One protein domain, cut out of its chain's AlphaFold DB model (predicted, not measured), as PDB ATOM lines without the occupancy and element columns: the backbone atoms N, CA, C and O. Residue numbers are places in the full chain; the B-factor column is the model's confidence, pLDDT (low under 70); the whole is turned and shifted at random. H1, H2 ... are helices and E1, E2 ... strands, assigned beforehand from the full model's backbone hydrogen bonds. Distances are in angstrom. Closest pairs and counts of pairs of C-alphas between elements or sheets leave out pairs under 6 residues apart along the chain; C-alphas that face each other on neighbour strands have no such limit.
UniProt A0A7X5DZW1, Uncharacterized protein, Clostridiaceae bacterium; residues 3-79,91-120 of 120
ATOM      1  N   LEU A   3     214.222 243.354 325.028       82.81
ATOM      2  CA  LEU A   3     215.391 242.860 325.745       82.81
ATOM      3  C   LEU A   3     216.276 244.057 326.095       82.81
ATOM      4  O   LEU A   3     216.810 244.711 325.202       82.81
ATOM      5  N   ILE A   4     216.446 244.322 327.385       85.94
ATOM      6  CA  ILE A   4     217.355 245.352 327.888       85.94
ATOM      7  C   ILE A   4     218.614 244.663 328.403       85.94
ATOM      8  O   ILE A   4     218.528 243.656 329.108       85.94
ATOM      9  N   PHE A   5     219.777 245.188 328.042       90.06
ATOM     10  CA  PHE A   5     221.072 244.611 328.381       90.06
ATOM     11  C   PHE A   5     222.153 245.693 328.388       90.06
ATOM     12  O   PHE A   5     221.989 246.751 327.784       90.06
ATOM     13  N   ASP A   6     223.278 245.362 329.013       87.25
ATOM     14  CA  ASP A   6     224.536 246.095 328.932       87.25
ATOM     15  C   ASP A   6     225.618 245.201 328.308       87.25
ATOM     16  O   ASP A   6     225.464 243.978 328.242       87.25
ATOM     17  N   PHE A   7     226.738 245.795 327.896       87.31
ATOM     18  CA  PHE A   7     227.955 245.049 327.573       87.31
ATOM     19  C   PHE A   7     228.927 245.078 328.755       87.31
ATOM     20  O   PHE A   7     229.196 246.141 329.321       87.31
ATOM     21  N   ASP A   8     229.467 243.919 329.131       86.31
ATOM     22  CA  ASP A   8     230.516 243.830 330.147       86.31
ATOM     23  C   ASP A   8     231.913 244.162 329.582       86.31
ATOM     24  O   ASP A   8     232.092 244.490 328.408       86.31
ATOM     25  N   GLN A   9     232.945 244.044 330.425       82.06
ATOM     26  CA  GLN A   9     234.341 244.295 330.034       82.06
ATOM     27  C   GLN A   9     234.877 243.328 328.966       82.06
ATOM     28  O   GLN A   9     235.924 243.587 328.376       82.06
ATOM     29  N   ARG A  10     234.195 242.198 328.747       82.56
ATOM     30  CA  ARG A  10     234.500 241.202 327.714       82.56
ATOM     31  C   ARG A  10     233.594 241.356 326.491       82.56
ATOM     32  O   ARG A  10     233.666 240.520 325.592       82.56
ATOM     33  N   GLN A  11     232.774 242.412 326.458       82.06
ATOM     34  CA  GLN A  11     231.806 242.704 325.406       82.06
ATOM     35  C   GLN A  11     230.744 241.600 325.270       82.06
ATOM     36  O   GLN A  11     230.122 241.453 324.220       82.06
ATOM     37  N   GLY A  12     230.516 240.845 326.348       80.50
ATOM     38  CA  GLY A  12     229.392 239.931 326.488       80.50
ATOM     39  C   GLY A  12     228.158 240.651 327.030       80.50
ATOM     40  O   GLY A  12     228.270 241.699 327.668       80.50
ATOM     41  N   LEU A  13     226.974 240.079 326.791       85.44
ATOM     42  CA  LEU A  13     225.733 240.595 327.365       85.44
ATOM     43  C   LEU A  13     225.714 240.435 328.891       85.44
ATOM     44  O   LEU A  13     225.892 239.335 329.412       85.44
ATOM     45  N   ALA A  14     225.412 241.524 329.591       84.56
ATOM     46  CA  ALA A  14     225.243 241.591 331.035       84.56
ATOM     47  C   ALA A  14     223.933 242.295 331.407       84.56
ATOM     48  O   ALA A  14     223.303 242.950 330.579       84.56
ATOM     49  N   ASN A  15     223.506 242.133 332.665       86.06
ATOM     50  CA  ASN A  15     222.295 242.759 333.218       86.06
ATOM     51  C   ASN A  15     221.028 242.546 332.366       86.06
ATOM     52  O   ASN A  15     220.160 243.416 332.293       86.06
ATOM     53  N   VAL A  16     220.928 241.377 331.727       83.38
ATOM     54  CA  VAL A  16     219.849 241.054 330.795       83.38
ATOM     55  C   VAL A  16     218.508 241.008 331.526       83.38
ATOM     56  O   VAL A  16     218.322 240.218 332.454       83.38
ATOM     57  N   ARG A  17     217.557 241.834 331.089       83.44
ATOM     58  CA  ARG A  17     216.181 241.866 331.596       83.44
ATOM     59  C   ARG A  17     215.178 242.081 330.466       83.44
ATOM     60  O   ARG A  17     215.533 242.533 329.383       83.44
ATOM     61  N   PHE A  18     213.918 241.772 330.741       81.50
ATOM     62  CA  PHE A  18     212.820 241.935 329.794       81.50
ATOM     63  C   PHE A  18     211.858 243.016 330.282       81.50
ATOM     64  O   PHE A  18     211.471 243.009 331.448       81.50
ATOM     65  N   GLU A  19     211.459 243.919 329.390       84.50
ATOM     66  CA  GLU A  19     210.480 244.974 329.674       84.50
ATOM     67  C   GLU A  19     209.298 244.909 328.694       84.50
ATOM     68  O   GLU A  19     209.424 244.459 327.551       84.50
ATOM     69  N   GLY A  20     208.122 245.367 329.130       78.88
ATOM     70  CA  GLY A  20     206.920 245.462 328.288       78.88
ATOM     71  C   GLY A  20     205.799 244.476 328.620       78.88
ATOM     72  O   GLY A  20     204.838 244.416 327.860       78.88
ATOM     73  N   LEU A  21     205.921 243.736 329.722       77.75
ATOM     74  CA  LEU A  21     204.807 243.071 330.398       77.75
ATOM     75  C   LEU A  21     204.832 243.493 331.872       77.75
ATOM     76  O   LEU A  21     205.915 243.585 332.455       77.75
ATOM     77  N   ASP A  22     203.672 243.776 332.457       79.62
ATOM     78  CA  ASP A  22     203.537 244.242 333.847       79.62
ATOM     79  C   ASP A  22     202.751 243.270 334.742       79.62
ATOM     80  O   ASP A  22     202.596 243.508 335.943       79.62
ATOM     81  N   GLY A  23     202.311 242.140 334.181       71.69
ATOM     82  CA  GLY A  23     201.581 241.098 334.897       71.69
ATOM     83  C   GLY A  23     200.079 241.356 334.991       71.69
ATOM     84  O   GLY A  23     199.385 240.597 335.671       71.69
ATOM     85  N   THR A  24     199.567 242.404 334.337       81.50
ATOM     86  CA  THR A  24     198.129 242.703 334.255       81.50
ATOM     87  C   THR A  24     197.487 242.212 332.959       81.50
ATOM     88  O   THR A  24     196.312 242.482 332.706       81.50
ATOM     89  N   GLU A  25     198.229 241.469 332.134       84.50
ATOM     90  CA  GLU A  25     197.723 240.957 330.869       84.50
ATOM     91  C   GLU A  25     196.565 239.974 331.092       84.50
ATOM     92  O   GLU A  25     196.626 239.081 331.939       84.50
ATOM     93  N   ASP A  26     195.500 240.114 330.302       82.69
ATOM     94  CA  ASP A  26     194.371 239.187 330.336       82.69
ATOM     95  C   ASP A  26     194.731 237.910 329.568       82.69
ATOM     96  O   ASP A  26     194.775 237.884 328.332       82.69
ATOM     97  N   VAL A  27     195.049 236.850 330.314       83.62
ATOM     98  CA  VAL A  27     195.524 235.589 329.749       83.62
ATOM     99  C   VAL A  27     194.683 234.416 330.236       83.62
ATOM    100  O   VAL A  27     194.744 234.015 331.395       83.62
ATOM    101  N   ALA A  28     193.937 233.790 329.323       84.25
ATOM    102  CA  ALA A  28     193.055 232.667 329.650       84.25
ATOM    103  C   ALA A  28     193.736 231.291 329.522       84.25
ATOM    104  O   ALA A  28     193.132 230.261 329.822       84.25
ATOM    105  N   SER A  29     194.983 231.232 329.034       77.88
ATOM    106  CA  SER A  29     195.715 229.971 328.857       77.88
ATOM    107  C   SER A  29     197.231 230.154 328.779       77.88
ATOM    108  O   SER A  29     197.728 231.192 328.346       77.88
ATOM    109  N   MET A  30     197.975 229.084 329.080       67.88
ATOM    110  CA  MET A  30     199.434 229.039 328.909       67.88
ATOM    111  C   MET A  30     199.856 229.343 327.463       67.88
ATOM    112  O   MET A  30     200.810 230.075 327.232       67.88
ATOM    113  N   LYS A  31     199.117 228.840 326.464       67.94
ATOM    114  CA  LYS A  31     199.400 229.122 325.047       67.94
ATOM    115  C   LYS A  31     199.304 230.618 324.736       67.94
ATOM    116  O   LYS A  31     200.144 231.137 324.008       67.94
ATOM    117  N   GLN A  32     198.302 231.303 325.289       68.38
ATOM    118  CA  GLN A  32     198.181 232.753 325.144       68.38
ATOM    119  C   GLN A  32     199.315 233.478 325.871       68.38
ATOM    120  O   GLN A  32     199.933 234.344 325.259       68.38
ATOM    121  N   ALA A  33     199.674 233.059 327.090       71.56
ATOM    122  CA  ALA A  33     200.789 233.650 327.838       71.56
ATOM    123  C   ALA A  33     202.088 233.584 327.029       71.56
ATOM    124  O   ALA A  33     202.752 234.588 326.797       71.56
ATOM    125  N   LEU A  34     202.392 232.406 326.489       66.69
ATOM    126  CA  LEU A  34     203.572 232.171 325.662       66.69
ATOM    127  C   LEU A  34     203.538 232.952 324.339       66.69
ATOM    128  O   LEU A  34     204.588 233.325 323.822       66.69
ATOM    129  N   SER A  35     202.350 233.231 323.794       67.81
ATOM    130  CA  SER A  35     202.199 234.066 322.596       67.81
ATOM    131  C   SER A  35     202.372 235.565 322.859       67.81
ATOM    132  O   SER A  35     202.689 236.300 321.925       67.81
ATOM    133  N   LEU A  36     202.183 236.007 324.109       72.44
ATOM    134  CA  LEU A  36     202.472 237.369 324.571       72.44
ATOM    135  C   LEU A  36     203.965 237.559 324.862       72.44
ATOM    136  O   LEU A  36     204.468 238.677 324.775       72.44
ATOM    137  N   LEU A  37     204.701 236.468 325.114       73.38
ATOM    138  CA  LEU A  37     206.154 236.468 325.302       73.38
ATOM    139  C   LEU A  37     206.936 236.649 323.988       73.38
ATOM    140  O   LEU A  37     207.893 235.925 323.705       73.38
ATOM    141  N   LYS A  38     206.511 237.603 323.164       74.69
ATOM    142  CA  LYS A  38     207.171 238.005 321.926       74.69
ATOM    143  C   LYS A  38     208.281 238.997 322.228       74.69
ATOM    144  O   LYS A  38     208.021 240.149 322.586       74.69
ATOM    145  N   ILE A  39     209.514 238.523 322.103       74.44
ATOM    146  CA  ILE A  39     210.717 239.309 322.345       74.44
ATOM    147  C   ILE A  39     211.155 239.908 321.015       74.44
ATOM    148  O   ILE A  39     211.315 239.189 320.016       74.44
ATOM    149  N   ARG A  40     211.353 241.225 321.009       77.62
ATOM    150  CA  ARG A  40     211.909 241.915 319.855       77.62
ATOM    151  C   ARG A  40     213.376 241.536 319.657       77.62
ATOM    152  O   ARG A  40     214.110 241.400 320.631       77.62
ATOM    153  N   ASN A  41     213.809 241.382 318.408       82.44
ATOM    154  CA  ASN A  41     215.219 241.131 318.112       82.44
ATOM    155  C   ASN A  41     216.093 242.313 318.610       82.44
ATOM    156  O   ASN A  41     215.881 243.444 318.152       82.44
ATOM    157  N   PRO A  42     217.074 242.076 319.507       82.31
ATOM    158  CA  PRO A  42     217.900 243.127 320.107       82.31
ATOM    159  C   PRO A  42     218.821 243.846 319.111       82.31
ATOM    160  O   PRO A  42     219.305 244.939 319.410       82.31
ATOM    161  N   VAL A  43     219.014 243.303 317.902       86.38
ATOM    162  CA  VAL A  43     219.765 243.986 316.839       86.38
ATOM    163  C   VAL A  43     219.110 245.306 316.430       86.38
ATOM    164  O   VAL A  43     219.800 246.225 315.997       86.38
ATOM    165  N   ILE A  44     217.786 245.432 316.587       83.56
ATOM    166  CA  ILE A  44     217.063 246.647 316.210       83.56
ATOM    167  C   ILE A  44     217.411 247.816 317.145       83.56
ATOM    168  O   ILE A  44     217.943 248.809 316.645       83.56
ATOM    169  N   PRO A  45     217.197 247.728 318.475       83.38
ATOM    170  CA  PRO A  45     217.624 248.794 319.380       83.38
ATOM    171  C   PRO A  45     219.147 249.005 319.369       83.38
ATOM    172  O   PRO A  45     219.594 250.143 319.496       83.38
ATOM    173  N   PHE A  46     219.954 247.959 319.143       86.94
ATOM    174  CA  PHE A  46     221.401 248.115 318.962       86.94
ATOM    175  C   PHE A  46     221.743 248.976 317.735       86.94
ATOM    176  O   PHE A  46     222.510 249.930 317.851       86.94
ATOM    177  N   ALA A  47     221.142 248.698 316.575       87.12
ATOM    178  CA  ALA A  47     221.356 249.479 315.357       87.12
ATOM    179  C   ALA A  47     220.894 250.936 315.509       87.12
ATOM    180  O   ALA A  47     221.532 251.844 314.975       87.12
ATOM    181  N   ASP A  48     219.808 251.176 316.244       87.94
ATOM    182  CA  ASP A  48     219.339 252.531 316.540       87.94
ATOM    183  C   ASP A  48     220.319 253.277 317.461       87.94
ATOM    184  O   ASP A  48     220.654 254.435 317.196       87.94
ATOM    185  N   ALA A  49     220.874 252.600 318.472       88.25
ATOM    186  CA  ALA A  49     221.920 253.153 319.330       88.25
ATOM    187  C   ALA A  49     223.206 253.477 318.541       88.25
ATOM    188  O   ALA A  49     223.760 254.566 318.705       88.25
ATOM    189  N   VAL A  50     223.632 252.604 317.619       90.06
ATOM    190  CA  VAL A  50     224.760 252.868 316.703       90.06
ATOM    191  C   VAL A  50     224.509 254.122 315.868       90.06
ATOM    192  O   VAL A  50     225.351 255.013 315.838       90.06
ATOM    193  N   LYS A  51     223.331 254.253 315.243       91.38
ATOM    194  CA  LYS A  51     222.982 255.447 314.446       91.38
ATOM    195  C   LYS A  51     222.970 256.735 315.268       91.38
ATOM    196  O   LYS A  51     223.192 257.805 314.712       91.38
ATOM    197  N   SER A  52     222.685 256.641 316.568       93.31
ATOM    198  CA  SER A  52     222.697 257.787 317.484       93.31
ATOM    199  C   SER A  52     224.099 258.191 317.967       93.31
ATOM    200  O   SER A  52     224.217 259.159 318.715       93.31
ATOM    201  N   GLY A  53     225.146 257.469 317.556       92.00
ATOM    202  CA  GLY A  53     226.530 257.719 317.968       92.00
ATOM    203  C   GLY A  53     226.878 257.166 319.353       92.00
ATOM    204  O   GLY A  53     227.916 257.506 319.920       92.00
ATOM    205  N   ALA A  54     226.034 256.296 319.923       89.94
ATOM    206  CA  ALA A  54     226.238 255.759 321.272       89.94
ATOM    207  C   ALA A  54     227.554 254.972 321.416       89.94
ATOM    208  O   ALA A  54     228.069 254.861 322.524       89.94
ATOM    209  N   TYR A  55     228.111 254.466 320.312       91.19
ATOM    210  CA  TYR A  55     229.324 253.647 320.294       91.19
ATOM    211  C   TYR A  55     230.516 254.311 319.587       91.19
ATOM    212  O   TYR A  55     231.547 253.669 319.426       91.19
ATOM    213  N   ASP A  56     230.435 255.597 319.224       91.81
ATOM    214  CA  ASP A  56     231.496 256.302 318.473       91.81
ATOM    215  C   ASP A  56     232.828 256.406 319.238       91.81
ATOM    216  O   ASP A  56     233.881 256.674 318.663       91.81
ATOM    217  N   HIS A  57     232.782 256.219 320.556       91.81
ATOM    218  CA  HIS A  57     233.936 256.265 321.448       91.81
ATOM    219  C   HIS A  57     234.546 254.879 321.724       91.81
ATOM    220  O   HIS A  57     235.556 254.791 322.424       91.81
ATOM    221  N   VAL A  58     233.926 253.803 321.229       90.19
ATOM    222  CA  VAL A  58     234.368 252.426 321.469       90.19
ATOM    223  C   VAL A  58     235.484 252.070 320.479       90.19
ATOM    224  O   VAL A  58     235.324 252.305 319.283       90.19
ATOM    225  N   PRO A  59     236.607 251.478 320.929       93.81
ATOM    226  CA  PRO A  59     237.661 251.024 320.025       93.81
ATOM    227  C   PRO A  59     237.150 250.015 318.985       93.81
ATOM    228  O   PRO A  59     236.403 249.100 319.331       93.81
ATOM    229  N   ASP A  60     237.634 250.095 317.742       92.00
ATOM    230  CA  ASP A  60     237.185 249.247 316.621       92.00
ATOM    231  C   ASP A  60     237.171 247.745 316.943       92.00
ATOM    232  O   ASP A  60     236.247 247.022 316.566       92.00
ATOM    233  N   ALA A  61     238.189 247.256 317.658       90.00
ATOM    234  CA  ALA A  61     238.289 245.848 318.033       90.00
ATOM    235  C   ALA A  61     237.196 245.420 319.025       90.00
ATOM    236  O   ALA A  61     236.718 244.288 318.963       90.00
ATOM    237  N   GLU A  62     236.802 246.310 319.936       88.69
ATOM    238  CA  GLU A  62     235.725 246.069 320.898       88.69
ATOM    239  C   GLU A  62     234.363 246.200 320.217       88.69
ATOM    240  O   GLU A  62     233.517 245.318 320.371       88.69
ATOM    241  N   TYR A  63     234.189 247.226 319.379       90.81
ATOM    242  CA  TYR A  63     232.986 247.411 318.572       90.81
ATOM    243  C   TYR A  63     232.722 246.201 317.673       90.81
ATOM    244  O   TYR A  63     231.601 245.697 317.612       90.81
ATOM    245  N   LYS A  64     233.769 245.666 317.031       90.94
ATOM    246  CA  LYS A  64     233.659 244.453 316.222       90.94
ATOM    247  C   LYS A  64     233.122 243.269 317.033       90.94
ATOM    248  O   LYS A  64     232.237 242.577 316.547       90.94
ATOM    249  N   ARG A  65     233.586 243.056 318.270       87.62
ATOM    250  CA  ARG A  65     233.072 241.971 319.132       87.62
ATOM    251  C   ARG A  65     231.612 242.177 319.519       87.62
ATOM    252  O   ARG A  65     230.852 241.212 319.527       87.62
ATOM    253  N   MET A  66     231.214 243.415 319.816       89.50
ATOM    254  CA  MET A  66     229.812 243.748 320.087       89.50
ATOM    255  C   MET A  66     228.934 243.450 318.865       89.50
ATOM    256  O   MET A  66     227.891 242.813 318.998       89.50
ATOM    257  N   LEU A  67     229.382 243.844 317.668       89.81
ATOM    258  CA  LEU A  67     228.681 243.581 316.411       89.81
ATOM    259  C   LEU A  67     228.592 242.081 316.102       89.81
ATOM    260  O   LEU A  67     227.518 241.601 315.743       89.81
ATOM    261  N   ASP A  68     229.688 241.342 316.267       88.50
ATOM    262  CA  ASP A  68     229.728 239.894 316.048       88.50
ATOM    263  C   ASP A  68     228.770 239.185 317.036       88.50
ATOM    264  O   ASP A  68     227.986 238.325 316.635       88.50
ATOM    265  N   THR A  69     228.733 239.628 318.300       87.25
ATOM    266  CA  THR A  69     227.789 239.135 319.324       87.25
ATOM    267  C   THR A  69     226.338 239.410 318.931       87.25
ATOM    268  O   THR A  69     225.499 238.512 318.984       87.25
ATOM    269  N   MET A  70     226.022 240.633 318.496       87.94
ATOM    270  CA  MET A  70     224.666 241.001 318.072       87.94
ATOM    271  C   MET A  70     224.222 240.268 316.812       87.94
ATOM    272  O   MET A  70     223.055 239.897 316.698       87.94
ATOM    273  N   THR A  71     225.151 240.023 315.891       86.06
ATOM    274  CA  THR A  71     224.893 239.249 314.673       86.06
ATOM    275  C   THR A  71     224.538 237.811 315.036       86.06
ATOM    276  O   THR A  71     223.472 237.340 314.645       86.06
ATOM    277  N   PHE A  72     225.350 237.162 315.877       84.31
ATOM    278  CA  PHE A  72     225.072 235.810 316.361       84.31
ATOM    279  C   PHE A  72     223.710 235.715 317.064       84.31
ATOM    280  O   PHE A  72     222.909 234.834 316.767       84.31
ATOM    281  N   ILE A  73     223.402 236.650 317.966       81.38
ATOM    282  CA  ILE A  73     222.115 236.653 318.675       81.38
ATOM    283  C   ILE A  73     220.955 236.860 317.701       81.38
ATOM    284  O   ILE A  73     219.929 236.195 317.821       81.38
ATOM    285  N   SER A  74     221.110 237.744 316.715       82.25
ATOM    286  CA  SER A  74     220.094 237.974 315.689       82.25
ATOM    287  C   SER A  74     219.806 236.714 314.869       82.25
ATOM    288  O   SER A  74     218.654 236.475 314.509       82.25
ATOM    289  N   GLU A  75     220.812 235.882 314.595       80.50
ATOM    290  CA  GLU A  75     220.636 234.608 313.885       80.50
ATOM    291  C   GLU A  75     219.806 233.585 314.669       80.50
ATOM    292  O   GLU A  75     219.255 232.661 314.066       80.50
ATOM    293  N   LEU A  76     219.672 233.755 315.991       79.00
ATOM    294  CA  LEU A  76     218.791 232.939 316.826       79.00
ATOM    295  C   LEU A  76     217.315 233.310 316.647       79.00
ATOM    296  O   LEU A  76     216.454 232.523 317.027       79.00
ATOM    297  N   TRP A  77     216.983 234.460 316.048       77.56
ATOM    298  CA  TRP A  77     215.606 234.850 315.718       77.56
ATOM    299  C   TRP A  77     215.134 234.223 314.396       77.56
ATOM    300  O   TRP A  77     214.831 234.920 313.432       77.56
ATOM    301  N   ARG A  78     215.059 232.885 314.348       66.38
ATOM    302  CA  ARG A  78     214.510 232.133 313.205       66.38
ATOM    303  C   ARG A  78     213.019 231.876 313.389       66.38
ATOM    304  O   ARG A  78     212.607 231.274 314.381       66.38
ATOM    305  N   TYR A  79     212.212 232.298 312.419       61.84
ATOM    306  CA  TYR A  79     210.770 232.072 312.440       61.84
ATOM    307  C   TYR A  79     210.420 230.667 311.940       61.84
ATOM    308  O   TYR A  79     210.836 230.301 310.842       61.84
ATOM    309  N   GLU A  91     209.655 240.076 315.972       62.19
ATOM    310  CA  GLU A  91     209.185 239.487 317.229       62.19
ATOM    311  C   GLU A  91     209.047 237.957 317.193       62.19
ATOM    312  O   GLU A  91     208.153 237.431 316.529       62.19
ATOM    313  N   MET A  92     209.843 237.245 317.999       72.44
ATOM    314  CA  MET A  92     209.780 235.785 318.172       72.44
ATOM    315  C   MET A  92     209.302 235.416 319.584       72.44
ATOM    316  O   MET A  92     209.597 236.126 320.543       72.44
ATOM    317  N   ASN A  93     208.558 234.313 319.734       74.50
ATOM    318  CA  ASN A  93     208.137 233.854 321.061       74.50
ATOM    319  C   ASN A  93     209.305 233.216 321.842       74.50
ATOM    320  O   ASN A  93     210.205 232.617 321.251       74.50
ATOM    321  N   ALA A  94     209.257 233.298 323.172       71.06
ATOM    322  CA  ALA A  94     210.323 232.812 324.051       71.06
ATOM    323  C   ALA A  94     210.648 231.309 323.910       71.06
ATOM    324  O   ALA A  94     211.795 230.918 324.111       71.06
ATOM    325  N   LEU A  95     209.682 230.455 323.540       68.31
ATOM    326  CA  LEU A  95     209.937 229.019 323.356       68.31
ATOM    327  C   LEU A  95     210.718 228.727 322.075       68.31
ATOM    328  O   LEU A  95     211.616 227.891 322.090       68.31
ATOM    329  N   ALA A  96     210.403 229.426 320.984       72.31
ATOM    330  CA  ALA A  96     211.168 229.337 319.744       72.31
ATOM    331  C   ALA A  96     212.592 229.878 319.942       72.31
ATOM    332  O   ALA A  96     213.548 229.245 319.505       72.31
ATOM    333  N   LEU A  97     212.747 230.972 320.703       76.50
ATOM    334  CA  LEU A  97     214.069 231.473 321.085       76.50
ATOM    335  C   LEU A  97     214.880 230.432 321.859       76.50
ATOM    336  O   LEU A  97     216.051 230.200 321.556       76.50
ATOM    337  N   LEU A  98     214.256 229.795 322.851       77.25
ATOM    338  CA  LEU A  98     214.896 228.760 323.651       77.25
ATOM    339  C   LEU A  98     215.318 227.566 322.784       77.25
ATOM    340  O   LEU A  98     216.442 227.091 322.921       77.25
ATOM    341  N   ALA A  99     214.452 227.113 321.875       76.88
ATOM    342  CA  ALA A  99     214.764 226.022 320.955       76.88
ATOM    343  C   ALA A  99     215.966 226.358 320.056       76.88
ATOM    344  O   ALA A  99     216.917 225.580 320.000       76.88
ATOM    345  N   ASN A 100     215.973 227.547 319.445       79.94
ATOM    346  CA  ASN A 100     217.071 228.001 318.587       79.94
ATOM    347  C   ASN A 100     218.386 228.143 319.373       79.94
ATOM    348  O   ASN A 100     219.453 227.793 318.876       79.94
ATOM    349  N   THR A 101     218.318 228.602 320.626       80.81
ATOM    350  CA  THR A 101     219.491 228.706 321.510       80.81
ATOM    351  C   THR A 101     220.070 227.329 321.837       80.81
ATOM    352  O   THR A 101     221.282 227.136 321.776       80.81
ATOM    353  N   ILE A 102     219.216 226.351 322.162       75.88
ATOM    354  CA  ILE A 102     219.643 224.969 322.426       75.88
ATOM    355  C   ILE A 102     220.295 224.360 321.179       75.88
ATOM    356  O   ILE A 102     221.336 223.713 321.293       75.88
ATOM    357  N   GLU A 103     219.723 224.585 319.995       80.25
ATOM    358  CA  GLU A 103     220.300 224.119 318.731       80.25
ATOM    359  C   GLU A 103     221.686 224.729 318.482       80.25
ATOM    360  O   GLU A 103     222.638 223.991 318.222       80.25
ATOM    361  N   ALA A 104     221.828 226.048 318.634       82.44
ATOM    362  CA  ALA A 104     223.106 226.736 318.458       82.44
ATOM    363  C   ALA A 104     224.178 226.222 319.434       82.44
ATOM    364  O   ALA A 104     225.308 225.951 319.030       82.44
ATOM    365  N   LEU A 105     223.820 226.002 320.706       77.19
ATOM    366  CA  LEU A 105     224.721 225.396 321.693       77.19
ATOM    367  C   LEU A 105     225.111 223.961 321.316       77.19
ATOM    368  O   LEU A 105     226.267 223.574 321.479       77.19
ATOM    369  N   SER A 106     224.169 223.173 320.791       75.94
ATOM    370  CA  SER A 106     224.443 221.814 320.321       75.94
ATOM    371  C   SER A 106     225.412 221.805 319.136       75.94
ATOM    372  O   SER A 106     226.296 220.951 319.085       75.94
ATOM    373  N   GLN A 107     225.262 222.742 318.194       81.06
ATOM    374  CA  GLN A 107     226.155 222.890 317.041       81.06
ATOM    375  C   GLN A 107     227.558 223.321 317.475       81.06
ATOM    376  O   GLN A 107     228.536 222.700 317.066       81.06
ATOM    377  N   LEU A 108     227.651 224.314 318.364       80.75
ATOM    378  CA  LEU A 108     228.924 224.772 318.918       80.75
ATOM    379  C   LEU A 108     229.651 223.639 319.658       80.75
ATOM    380  O   LEU A 108     230.844 223.424 319.464       80.75
ATOM    381  N   ASN A 109     228.930 222.859 320.471       77.12
ATOM    382  CA  ASN A 109     229.511 221.701 321.148       77.12
ATOM    383  C   ASN A 109     230.007 220.642 320.151       77.12
ATOM    384  O   ASN A 109     231.086 220.092 320.343       77.12
ATOM    385  N   ALA A 110     229.257 220.363 319.081       78.06
ATOM    386  CA  ALA A 110     229.698 219.429 318.045       78.06
ATOM    387  C   ALA A 110     230.980 219.907 317.339       78.06
ATOM    388  O   ALA A 110     231.883 219.100 317.132       78.06
ATOM    389  N   GLN A 111     231.091 221.206 317.041       78.25
ATOM    390  CA  GLN A 111     232.299 221.806 316.461       78.25
ATOM    391  C   GLN A 111     233.514 221.636 317.379       78.25
ATOM    392  O   GLN A 111     234.529 221.101 316.942       78.25
ATOM    393  N   TYR A 112     233.386 221.962 318.670       73.69
ATOM    394  CA  TYR A 112     234.474 221.762 319.635       73.69
ATOM    395  C   TYR A 112     234.916 220.297 319.751       73.69
ATOM    396  O   TYR A 112     236.100 220.014 319.925       73.69
ATOM    397  N   GLN A 113     233.986 219.343 319.683       71.56
ATOM    398  CA  GLN A 113     234.336 217.918 319.723       71.56
ATOM    399  C   GLN A 113     235.082 217.472 318.456       71.56
ATOM    400  O   GLN A 113     235.943 216.603 318.545       71.56
ATOM    401  N   MET A 114     234.785 218.065 317.295       66.19
ATOM    402  CA  MET A 114     235.495 217.788 316.039       66.19
ATOM    403  C   MET A 114     236.905 218.391 316.028       66.19
ATOM    404  O   MET A 114     237.842 217.685 315.675       66.19
ATOM    405  N   GLU A 115     237.084 219.632 316.493       67.00
ATOM    406  CA  GLU A 115     238.410 220.272 316.582       67.00
ATOM    407  C   GLU A 115     239.367 219.493 317.504       67.00
ATOM    408  O   GLU A 115     240.511 219.236 317.140       67.00
ATOM    409  N   ASN A 116     238.883 219.000 318.651       58.38
ATOM    410  CA  ASN A 116     239.694 218.172 319.556       58.38
ATOM    411  C   ASN A 116     240.108 216.814 318.947       58.38
ATOM    412  O   ASN A 116     241.114 216.236 319.358       58.38
ATOM    413  N   LEU A 117     239.332 216.288 317.992       58.50
ATOM    414  CA  LEU A 117     239.653 215.048 317.277       58.50
ATOM    415  C   LEU A 117     240.650 215.270 316.133       58.50
ATOM    416  O   LEU A 117     241.362 214.335 315.785       58.50
ATOM    417  N   GLU A 118     240.707 216.471 315.555       56.19
ATOM    418  CA  GLU A 118     241.678 216.830 314.511       56.19
ATOM    419  C   GLU A 118     243.055 217.212 315.086       56.19
ATOM    420  O   GLU A 118     244.063 217.099 314.389       56.19
ATOM    421  N   GLU A 119     243.118 217.612 316.361       56.41
ATOM    422  CA  GLU A 119     244.364 217.908 317.088       56.41
ATOM    423  C   GLU A 119     245.003 216.687 317.798       56.41
ATOM    424  O   GLU A 119     246.086 216.822 318.376       56.41
ATOM    425  N   SER A 120     244.368 215.503 317.753       50.62
ATOM    426  CA  SER A 120     244.816 214.245 318.396       50.62
ATOM    427  C   SER A 120     245.444 213.250 317.417       50.62
ATOM    428  O   SER A 120     246.443 212.597 317.803       50.62
TER     429      SER A 120
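This is residues 3 to 79 and 91 to 120 of the 120 residues of an uncharacterized protein of Clostridiaceae bacterium (UniProt A0A7X5DZW1). A loose, open assembly: a helical hairpin, H2 and H3, and the long helix H4 make a V, with H3 ending near the first part of H4, while a two-stranded hairpin, E1 and E2, lies over one side of H3 and E3. Near the narrow end of the V, the short strands E3 and E4 pair as a second small sheet, with H1 beside them, and residues 105 to 120, of which 105 to 118 belong to H4, stick out as a free arm. The printed part has 107 residues, with four named helices and four named strands in the order E1, E2, H1, E3, H2, H3, E4, H4. Both sheets, E1 - E2 and E3 - E4, are antiparallel, and the class is mixed, helices and strands. The whole is loose, with a radius of gyration of the C-alphas of 17.2 A, and spans 55 by 40 by 22 A.

The printed part begins with strand E1, residues 3 to 7, whose C-alpha 3 is at (215.391, 242.860, 325.745). Strand E2, residues 13 to 19, is 16.0 A long from first to last C-alpha. Helix H1 holds residues 30 to 36, and strand E3 holds residues 38 to 40. Helix H2, residues 43 to 51, is 12.1 A long. Helix H3, residues 60 to 75, is 22.3 A long and begins with C-alpha 60 at (237.185, 249.247, 316.621). After the cut, strand E4 holds residues 91 to 93. Helix H4, residues 94 to 118, is the longest helix at 36.5 A, and its C-alpha 118 is at (241.678, 216.830, 314.511).

E1 and E2 form a hairpin of antiparallel neighbour strands, with 160 degrees between their directions. N 4 and O 17 are 2.8 A apart and N 6 and O 14 are 2.9 A apart, both within hydrogen-bond range. The closest C-alphas of E1 and E3, those of Leu 3 and Ile 39, are 6.8 A apart. The closest C-alphas of E1 and H3, those of Phe 7 and Met 66, are 7.8 A apart. E2 and E3 are only just apart, with 8.2 A between their closest C-alphas. The closest C-alphas of H1 and E4, those of Ser 35 and Asn 93, are 6.1 A apart. H1 and H4 are close but not clearly touching, with the C-alphas of Leu 34 and Ala 94 closest at 7.0 A, and their lines are about perpendicular at 85 degrees. E3 and E4 are antiparallel at 141 degrees, with N 39 and O 92 within hydrogen-bond range at 2.9 A. H2 and H3 form a helical hairpin: they touch at a shallow tilt of 29 degrees, opposite ways, with the C-alphas of Val 43 and Met 70 closest at 5.9 A. H3 touches H2 with residues 70 to 74 alone. H3 and H4 are near each other, with 7 pairs of C-alphas within 10 A. H2 and H4 are apart. In H1, H2, H3 and H4 every O i to N i+4 pair is within hydrogen-bond range.

The two C-alphas farthest apart, those of Asp 26 and Ser 120, are 57.5 A apart. Residues 48 to 53, of which 48 to 51 belong to H2, stand free, as do residues 105 to 120. Residues 80 to 90 are not printed, and C-alphas 79 and 91 are 9.0 A apart across this cut, which falls in the link from H3 to E4. Of the links that are printed whole, E2 to H1 and H2 to H3 are short, the others are tight, and none is long. The mean pLDDT of the printed part is 79.9, and 16 residues are under 70, namely residues 30 to 32, 34 to 35, 78 to 79, 91, 95 and 114 to 120.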